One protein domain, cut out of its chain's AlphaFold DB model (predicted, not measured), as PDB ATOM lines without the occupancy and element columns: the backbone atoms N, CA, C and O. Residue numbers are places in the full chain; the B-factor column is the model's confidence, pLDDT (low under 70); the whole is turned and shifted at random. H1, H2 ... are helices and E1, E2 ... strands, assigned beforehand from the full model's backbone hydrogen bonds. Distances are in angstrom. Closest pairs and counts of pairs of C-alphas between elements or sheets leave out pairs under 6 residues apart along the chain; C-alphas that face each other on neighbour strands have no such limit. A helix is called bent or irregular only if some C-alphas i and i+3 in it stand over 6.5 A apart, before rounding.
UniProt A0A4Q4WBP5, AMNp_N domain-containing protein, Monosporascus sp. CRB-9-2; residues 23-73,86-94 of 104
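This is residues 23 to 73 and 86 to 94 of the 104 residues of the protein "AMNp_N domain-containing protein" of Monosporascus sp. CRB-9-2 (UniProt A0A4Q4WBP5). One long helix, H1, makes most of one end of a thin, elongated model; past its last residue the chain folds back through a long link, residues 49 to 62, and runs on into a narrow two-stranded ribbon, E1 and E2, that reaches out beyond the first end of H1. Contact between helix and ribbon is slight, and residues 45 to 50, of which 45 to 48 belong to H1, stand free. The printed part has 60 residues, with one named helix and two named strands in the order H1, E1, E2; the sheet's order is E1 - E2, antiparallel, and the class is mixed, helices and strands. The whole is extended, with a radius of gyration of the C-alphas of 17.3 A, and only just a rod, spanning 57 by 21 by 12 A.

Begin at C-alpha 23, at (-130.303, 44.174, 82.536), where H1 starts; it holds residues 23 to 48 and is 37.1 A long from first to last C-alpha. Its last C-alpha, of Ala 48, is at (-157.385, 24.771, 66.295). Read on through residues 49 to 62, which hold no named element, to C-alpha 63 at (-142.177, 36.650, 89.408), where E1 begins; E1 holds residues 63 to 68 and is 16.7 A long. Beyond the cut, E2 holds residues 88 to 93, is 17.1 A long and ends at (-145.886, 39.688, 89.219).

Look along H1 first: it is not bent, and in its backbone every O i to N i+4 pair is within hydrogen-bond range. Its closest C-alphas to E1 are those of Ile 29 and Tyr 63, 7.8 A apart, and 2 pairs of C-alphas of H1 and E1 are within 8 A. Now compare E1 with E2: they are antiparallel neighbours, with 162 degrees between their directions. The C-alphas of Gly 65 and Asn 91 face each other at 4.3 A. Check N 66 and O 90, 2.8 A apart, and N 92 and O 64, 2.9 A apart; both pairs are within hydrogen-bond range. H1 and E2 are apart.

Find the two C-alphas farthest apart, those of Gly 50 and Lys 71, at 57.7 A. The link from H1 to E1 is long, with 14 residues. The link from E1 to E2 is across the cut: residues 74 to 85 are not printed, and C-alphas 73 and 86 are 7.9 A apart. In the B-factor column the mean pLDDT of the printed part is 79.0; it is under 70 in residues 56 to 59, 70 to 73 and 86 to 94.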
ATOM      1  N   ASN A  23    -130.146  44.668  83.906       88.44
ATOM      2  CA  ASN A  23    -130.303  44.174  82.536       88.44
ATOM      3  C   ASN A  23    -130.452  42.653  82.531       88.44
ATOM      4  O   ASN A  23    -131.392  42.124  81.947       88.44
ATOM      5  N   THR A  24    -129.607  41.965  83.299       85.06
ATOM      6  CA  THR A  24    -129.664  40.509  83.486       85.06
ATOM      7  C   THR A  24    -131.027  40.059  84.027       85.06
ATOM      8  O   THR A  24    -131.586  39.053  83.586       85.06
ATOM      9  N   ALA A  25    -131.600  40.816  84.971       86.44
ATOM     10  CA  ALA A  25    -132.928  40.528  85.507       86.44
ATOM     11  C   ALA A  25    -134.026  40.692  84.443       86.44
ATOM     12  O   ALA A  25    -134.886  39.820  84.305       86.44
ATOM     13  N   VAL A  26    -133.986  41.781  83.668       88.25
ATOM     14  CA  VAL A  26    -134.958  42.054  82.598       88.25
ATOM     15  C   VAL A  26    -134.871  41.009  81.487       88.25
ATOM     16  O   VAL A  26    -135.905  40.497  81.060       88.25
ATOM     17  N   GLU A  27    -133.667  40.634  81.056       89.50
ATOM     18  CA  GLU A  27    -133.452  39.579  80.060       89.50
ATOM     19  C   GLU A  27    -134.066  38.250  80.517       89.50
ATOM     20  O   GLU A  27    -134.800  37.606  79.766       89.50
ATOM     21  N   ARG A  28    -133.854  37.871  81.783       86.94
ATOM     22  CA  ARG A  28    -134.425  36.641  82.345       86.94
ATOM     23  C   ARG A  28    -135.953  36.685  82.419       86.94
ATOM     24  O   ARG A  28    -136.606  35.710  82.050       86.94
ATOM     25  N   ILE A  29    -136.531  37.795  82.879       87.69
ATOM     26  CA  ILE A  29    -137.992  37.989  82.928       87.69
ATOM     27  C   ILE A  29    -138.585  37.896  81.519       87.69
ATOM     28  O   ILE A  29    -139.614  37.244  81.328       87.69
ATOM     29  N   THR A  30    -137.909  38.497  80.539       88.25
ATOM     30  CA  THR A  30    -138.305  38.468  79.127       88.25
ATOM     31  C   THR A  30    -138.304  37.050  78.584       88.25
ATOM     32  O   THR A  30    -139.323  36.606  78.062       88.25
ATOM     33  N   ALA A  31    -137.232  36.290  78.812       87.88
ATOM     34  CA  ALA A  31    -137.143  34.901  78.372       87.88
ATOM     35  C   ALA A  31    -138.252  34.014  78.972       87.88
ATOM     36  O   ALA A  31    -138.841  33.190  78.269       87.88
ATOM     37  N   ILE A  32    -138.577  34.192  80.260       87.88
ATOM     38  CA  ILE A  32    -139.672  33.458  80.917       87.88
ATOM     39  C   ILE A  32    -141.019  33.829  80.288       87.88
ATOM     40  O   ILE A  32    -141.804  32.941  79.953       87.88
ATOM     41  N   TYR A  33    -141.282  35.125  80.106       86.88
ATOM     42  CA  TYR A  33    -142.525  35.607  79.510       86.88
ATOM     43  C   TYR A  33    -142.700  35.096  78.077       86.88
ATOM     44  O   TYR A  33    -143.752  34.551  77.745       86.88
ATOM     45  N   GLU A  34    -141.673  35.225  77.237       87.56
ATOM     46  CA  GLU A  34    -141.712  34.788  75.841       87.56
ATOM     47  C   GLU A  34    -141.946  33.283  75.727       87.56
ATOM     48  O   GLU A  34    -142.799  32.862  74.944       87.56
ATOM     49  N   ARG A  35    -141.268  32.480  76.558       88.81
ATOM     50  CA  ARG A  35    -141.471  31.028  76.623       88.81
ATOM     51  C   ARG A  35    -142.906  30.672  77.011       88.81
ATOM     52  O   ARG A  35    -143.533  29.869  76.322       88.81
ATOM     53  N   SER A  36    -143.436  31.263  78.083       85.88
ATOM     54  CA  SER A  36    -144.813  31.014  78.534       85.88
ATOM     55  C   SER A  36    -145.838  31.448  77.483       85.88
ATOM     56  O   SER A  36    -146.780  30.714  77.186       85.88
ATOM     57  N   ALA A  37    -145.641  32.619  76.871       87.56
ATOM     58  CA  ALA A  37    -146.530  33.139  75.842       87.56
ATOM     59  C   ALA A  37    -146.490  32.285  74.566       87.56
ATOM     60  O   ALA A  37    -147.531  32.059  73.948       87.56
ATOM     61  N   GLN A  38    -145.314  31.784  74.179       87.19
ATOM     62  CA  GLN A  38    -145.177  30.895  73.029       87.19
ATOM     63  C   GLN A  38    -145.861  29.551  73.277       87.19
ATOM     64  O   GLN A  38    -146.628  29.112  72.430       87.19
ATOM     65  N   ALA A  39    -145.686  28.963  74.463       86.38
ATOM     66  CA  ALA A  39    -146.346  27.714  74.827       86.38
ATOM     67  C   ALA A  39    -147.882  27.819  74.748       86.38
ATOM     68  O   ALA A  39    -148.548  26.920  74.235       86.38
ATOM     69  N   ILE A  40    -148.447  28.949  75.192       86.25
ATOM     70  CA  ILE A  40    -149.882  29.234  75.056       86.25
ATOM     71  C   ILE A  40    -150.283  29.338  73.576       86.25
ATOM     72  O   ILE A  40    -151.269  28.726  73.163       86.25
ATOM     73  N   ARG A  41    -149.530  30.094  72.762       88.12
ATOM     74  CA  ARG A  41    -149.811  30.249  71.322       88.12
ATOM     75  C   ARG A  41    -149.779  28.913  70.587       88.12
ATOM     76  O   ARG A  41    -150.719  28.601  69.857       88.12
ATOM     77  N   ASP A  42    -148.744  28.113  70.810       87.19
ATOM     78  CA  ASP A  42    -148.584  26.803  70.177       87.19
ATOM     79  C   ASP A  42    -149.747  25.875  70.532       87.19
ATOM     80  O   ASP A  42    -150.275  25.177  69.663       87.19
ATOM     81  N   ARG A  43    -150.221  25.936  71.784       84.56
ATOM     82  CA  ARG A  43    -151.386  25.173  72.237       84.56
ATOM     83  C   ARG A  43    -152.678  25.620  71.571       84.56
ATOM     84  O   ARG A  43    -153.456  24.770  71.150       84.56
ATOM     85  N   PHE A  44    -152.896  26.925  71.422       86.06
ATOM     86  CA  PHE A  44    -154.045  27.429  70.669       86.06
ATOM     87  C   PHE A  44    -154.013  26.964  69.211       86.06
ATOM     88  O   PHE A  44    -155.045  26.565  68.673       86.06
ATOM     89  N   HIS A  45    -152.836  26.956  68.584       88.31
ATOM     90  CA  HIS A  45    -152.683  26.433  67.230       88.31
ATOM     91  C   HIS A  45    -152.937  24.919  67.152       88.31
ATOM     92  O   HIS A  45    -153.599  24.481  66.216       88.31
ATOM     93  N   ALA A  46    -152.460  24.128  68.117       85.62
ATOM     94  CA  ALA A  46    -152.723  22.688  68.211       85.62
ATOM     95  C   ALA A  46    -154.215  22.382  68.391       85.62
ATOM     96  O   ALA A  46    -154.791  21.590  67.643       85.62
ATOM     97  N   PHE A  47    -154.869  23.098  69.304       84.88
ATOM     98  CA  PHE A  47    -156.304  22.987  69.532       84.88
ATOM     99  C   PHE A  47    -157.110  23.328  68.270       84.88
ATOM    100  O   PHE A  47    -158.024  22.596  67.900       84.88
ATOM    101  N   ALA A  48    -156.733  24.389  67.549       87.50
ATOM    102  CA  ALA A  48    -157.385  24.771  66.295       87.50
ATOM    103  C   ALA A  48    -157.239  23.715  65.181       87.50
ATOM    104  O   ALA A  48    -158.085  23.649  64.290       87.50
ATOM    105  N   ARG A  49    -156.191  22.880  65.224       90.56
ATOM    106  CA  ARG A  49    -155.992  21.744  64.307       90.56
ATOM    107  C   ARG A  49    -156.741  20.475  64.734       90.56
ATOM    108  O   ARG A  49    -156.719  19.496  63.993       90.56
ATOM    109  N   GLY A  50    -157.414  20.489  65.888       86.50
ATOM    110  CA  GLY A  50    -158.127  19.334  66.437       86.50
ATOM    111  C   GLY A  50    -157.224  18.318  67.145       86.50
ATOM    112  O   GLY A  50    -157.627  17.170  67.311       86.50
ATOM    113  N   GLU A  51    -156.009  18.712  67.537       86.12
ATOM    114  CA  GLU A  51    -155.100  17.863  68.318       86.12
ATOM    115  C   GLU A  51    -155.585  17.742  69.773       86.12
ATOM    116  O   GLU A  51    -156.132  18.695  70.336       86.12
ATOM    117  N   ASP A  52    -155.369  16.579  70.400       77.38
ATOM    118  CA  ASP A  52    -155.725  16.379  71.808       77.38
ATOM    119  C   ASP A  52    -154.870  17.285  72.701       77.38
ATOM    120  O   ASP A  52    -153.634  17.289  72.652       77.38
ATOM    121  N   CYS A  53    -155.570  18.091  73.496       78.56
ATOM    122  CA  CYS A  53    -155.000  19.142  74.309       78.56
ATOM    123  C   CYS A  53    -155.205  18.946  75.821       78.56
ATOM    124  O   CYS A  53    -155.253  19.925  76.565       78.56
ATOM    125  N   SER A  54    -155.291  17.695  76.273       72.44
ATOM    126  CA  SER A  54    -155.579  17.321  77.665       72.44
ATOM    127  C   SER A  54    -154.428  17.502  78.671       72.44
ATOM    128  O   SER A  54    -154.688  17.554  79.869       72.44
ATOM    129  N   GLU A  55    -153.175  17.622  78.225       74.31
ATOM    130  CA  GLU A  55    -152.033  17.849  79.130       74.31
ATOM    131  C   GLU A  55    -151.989  19.280  79.697       74.31
ATOM    132  O   GLU A  55    -152.137  20.259  78.952       74.31
ATOM    133  N   ASP A  56    -151.712  19.382  81.004       65.19
ATOM    134  CA  ASP A  56    -151.489  20.642  81.715       65.19
ATOM    135  C   ASP A  56    -150.169  21.292  81.282       65.19
ATOM    136  O   ASP A  56    -149.083  20.722  81.410       65.19
ATOM    137  N   LEU A  57    -150.262  22.532  80.808       66.19
ATOM    138  CA  LEU A  57    -149.112  23.340  80.420       66.19
ATOM    139  C   LEU A  57    -148.742  24.322  81.531       66.19
ATOM    140  O   LEU A  57    -149.558  25.125  81.982       66.19
ATOM    141  N   SER A  58    -147.466  24.317  81.923       65.88
ATOM    142  CA  SER A  58    -146.903  25.325  82.823       65.88
ATOM    143  C   SER A  58    -146.622  26.615  82.046       65.88
ATOM    144  O   SER A  58    -145.508  26.861  81.584       65.88
ATOM    145  N   ALA A  59    -147.662  27.428  81.860       68.56
ATOM    146  CA  ALA A  59    -147.543  28.791  81.364       68.56
ATOM    147  C   ALA A  59    -147.733  29.760  82.535       68.56
ATOM    148  O   ALA A  59    -148.851  30.111  82.911       68.56
ATOM    149  N   CYS A  60    -146.622  30.155  83.154       77.06
ATOM    150  CA  CYS A  60    -146.631  31.025  84.327       77.06
ATOM    151  C   CYS A  60    -146.129  32.428  83.979       77.06
ATOM    152  O   CYS A  60    -145.240  32.597  83.140       77.06
ATOM    153  N   TYR A  61    -146.684  33.431  84.660       78.75
ATOM    154  CA  TYR A  61    -146.131  34.781  84.643       78.75
ATOM    155  C   TYR A  61    -144.808  34.823  85.416       78.75
ATOM    156  O   TYR A  61    -144.684  34.144  86.441       78.75
ATOM    157  N   PRO A  62    -143.825  35.621  84.964       79.31
ATOM    158  CA  PRO A  62    -142.591  35.806  85.706       79.31
ATOM    159  C   PRO A  62    -142.857  36.528  87.034       79.31
ATOM    160  O   PRO A  62    -143.646  37.473  87.121       79.31
ATOM    161  N   TYR A  63    -142.153  36.077  88.068       81.00
ATOM    162  CA  TYR A  63    -142.177  36.650  89.408       81.00
ATOM    163  C   TYR A  63    -140.912  37.484  89.641       81.00
ATOM    164  O   TYR A  63    -139.806  37.002  89.390       81.00
ATOM    165  N   LEU A  64    -141.067  38.711  90.147       80.25
ATOM    166  CA  LEU A  64    -139.964  39.597  90.512       80.25
ATOM    167  C   LEU A  64    -140.001  39.898  92.013       80.25
ATOM    168  O   LEU A  64    -140.998  40.387  92.544       80.25
ATOM    169  N   GLY A  65    -138.880  39.646  92.686       80.12
ATOM    170  CA  GLY A  65    -138.635  40.053  94.065       80.12
ATOM    171  C   GLY A  65    -137.396  40.938  94.151       80.12
ATOM    172  O   GLY A  65    -136.348  40.588  93.612       80.12
ATOM    173  N   ILE A  66    -137.506  42.066  94.846       79.50
ATOM    174  CA  ILE A  66    -136.395  42.970  95.145       79.50
ATOM    175  C   ILE A  66    -136.116  42.866  96.639       79.50
ATOM    176  O   ILE A  66    -137.009  43.080  97.457       79.50
ATOM    177  N   THR A  67    -134.875  42.533  96.989       77.62
ATOM    178  CA  THR A  67    -134.414  42.475  98.380       77.62
ATOM    179  C   THR A  67    -133.449  43.622  98.627       77.62
ATOM    180  O   THR A  67    -132.456  43.750  97.914       77.62
ATOM    181  N   VAL A  68    -133.729  44.438  99.642       75.75
ATOM    182  CA  VAL A  68    -132.857  45.548 100.047       75.75
ATOM    183  C   VAL A  68    -132.235  45.232 101.400       75.75
ATOM    184  O   VAL A  68    -132.949  45.057 102.390       75.75
ATOM    185  N   ASP A  69    -130.902  45.164 101.443       72.88
ATOM    186  CA  ASP A  69    -130.157  44.953 102.686       72.88
ATOM    187  C   ASP A  69    -130.158  46.252 103.519       72.88
ATOM    188  O   ASP A  69    -129.844  47.320 102.972       72.88
ATOM    189  N   PRO A  70    -130.444  46.187 104.835       64.69
ATOM    190  CA  PRO A  70    -130.370  47.332 105.743       64.69
ATOM    191  C   PRO A  70    -129.079  48.160 105.637       64.69
ATOM    192  O   PRO A  70    -129.121  49.374 105.808       64.69
ATOM    193  N   LYS A  71    -127.934  47.534 105.336       68.75
ATOM    194  CA  LYS A  71    -126.622  48.197 105.216       68.75
ATOM    195  C   LYS A  71    -126.478  49.043 103.952       68.75
ATOM    196  O   LYS A  71    -125.616  49.913 103.899       68.75
ATOM    197  N   THR A  72    -127.295  48.771 102.939       65.31
ATOM    198  CA  THR A  72    -127.307  49.490 101.654       65.31
ATOM    199  C   THR A  72    -128.428  50.523 101.564       65.31
ATOM    200  O   THR A  72    -128.561  51.202 100.547       65.31
ATOM    201  N   LEU A  73    -129.237  50.652 102.620       66.75
ATOM    202  CA  LEU A  73    -130.396  51.529 102.636       66.75
ATOM    203  C   LEU A  73    -129.962  52.998 102.716       66.75
ATOM    204  O   LEU A  73    -129.633  53.513 103.785       66.75
ATOM    205  N   TYR A  86    -138.173  51.209 104.095       66.56
ATOM    206  CA  TYR A  86    -137.780  50.182 105.061       66.56
ATOM    207  C   TYR A  86    -137.078  49.011 104.369       66.56
ATOM    208  O   TYR A  86    -137.496  48.622 103.277       66.56
ATOM    209  N   PRO A  87    -136.050  48.412 104.993       67.50
ATOM    210  CA  PRO A  87    -135.402  47.232 104.441       67.50
ATOM    211  C   PRO A  87    -136.367  46.042 104.459       67.50
ATOM    212  O   PRO A  87    -137.145  45.869 105.398       67.50
ATOM    213  N   GLY A  88    -136.320  45.214 103.417       66.75
ATOM    214  CA  GLY A  88    -137.245  44.097 103.254       66.75
ATOM    215  C   GLY A  88    -137.278  43.548 101.832       66.75
ATOM    216  O   GLY A  88    -136.473  43.933 100.979       66.75
ATOM    217  N   VAL A  89    -138.218  42.629 101.598       66.12
ATOM    218  CA  VAL A  89    -138.485  42.038 100.283       66.12
ATOM    219  C   VAL A  89    -139.778  42.628  99.731       66.12
ATOM    220  O   VAL A  89    -140.851  42.397 100.287       66.12
ATOM    221  N   SER A  90    -139.687  43.364  98.628       66.06
ATOM    222  CA  SER A  90    -140.849  43.790  97.844       66.06
ATOM    223  C   SER A  90    -141.020  42.851  96.656       66.06
ATOM    224  O   SER A  90    -140.046  42.552  95.969       66.06
ATOM    225  N   ASN A  91    -142.239  42.368  96.410       66.94
ATOM    226  CA  ASN A  91    -142.518  41.423  95.332       66.94
ATOM    227  C   ASN A  91    -143.690  41.857  94.450       66.94
ATOM    228  O   ASN A  91    -144.616  42.519  94.913       66.94
ATOM    229  N   ALA A  92    -143.620  41.489  93.172       67.38
ATOM    230  CA  ALA A  92    -144.656  41.747  92.185       67.38
ATOM    231  C   ALA A  92    -144.619  40.699  91.061       67.38
ATOM    232  O   ALA A  92    -143.556  40.204  90.679       67.38
ATOM    233  N   SER A  93    -145.788  40.394  90.500       64.75
ATOM    234  CA  SER A  93    -145.886  39.688  89.219       64.75
ATOM    235  C   SER A  93    -145.729  40.697  88.086       64.75
ATOM    236  O   SER A  93    -146.358  41.757  88.115       64.75
ATOM    237  N   CYS A  94    -144.916  40.375  87.081       66.00
ATOM    238  CA  CYS A  94    -144.678  41.261  85.944       66.00
ATOM    239  C   CYS A  94    -145.331  40.717  84.673       66.00
ATOM    240  O   CYS A  94    -145.291  39.521  84.392       66.00
TER     241      CYS A  94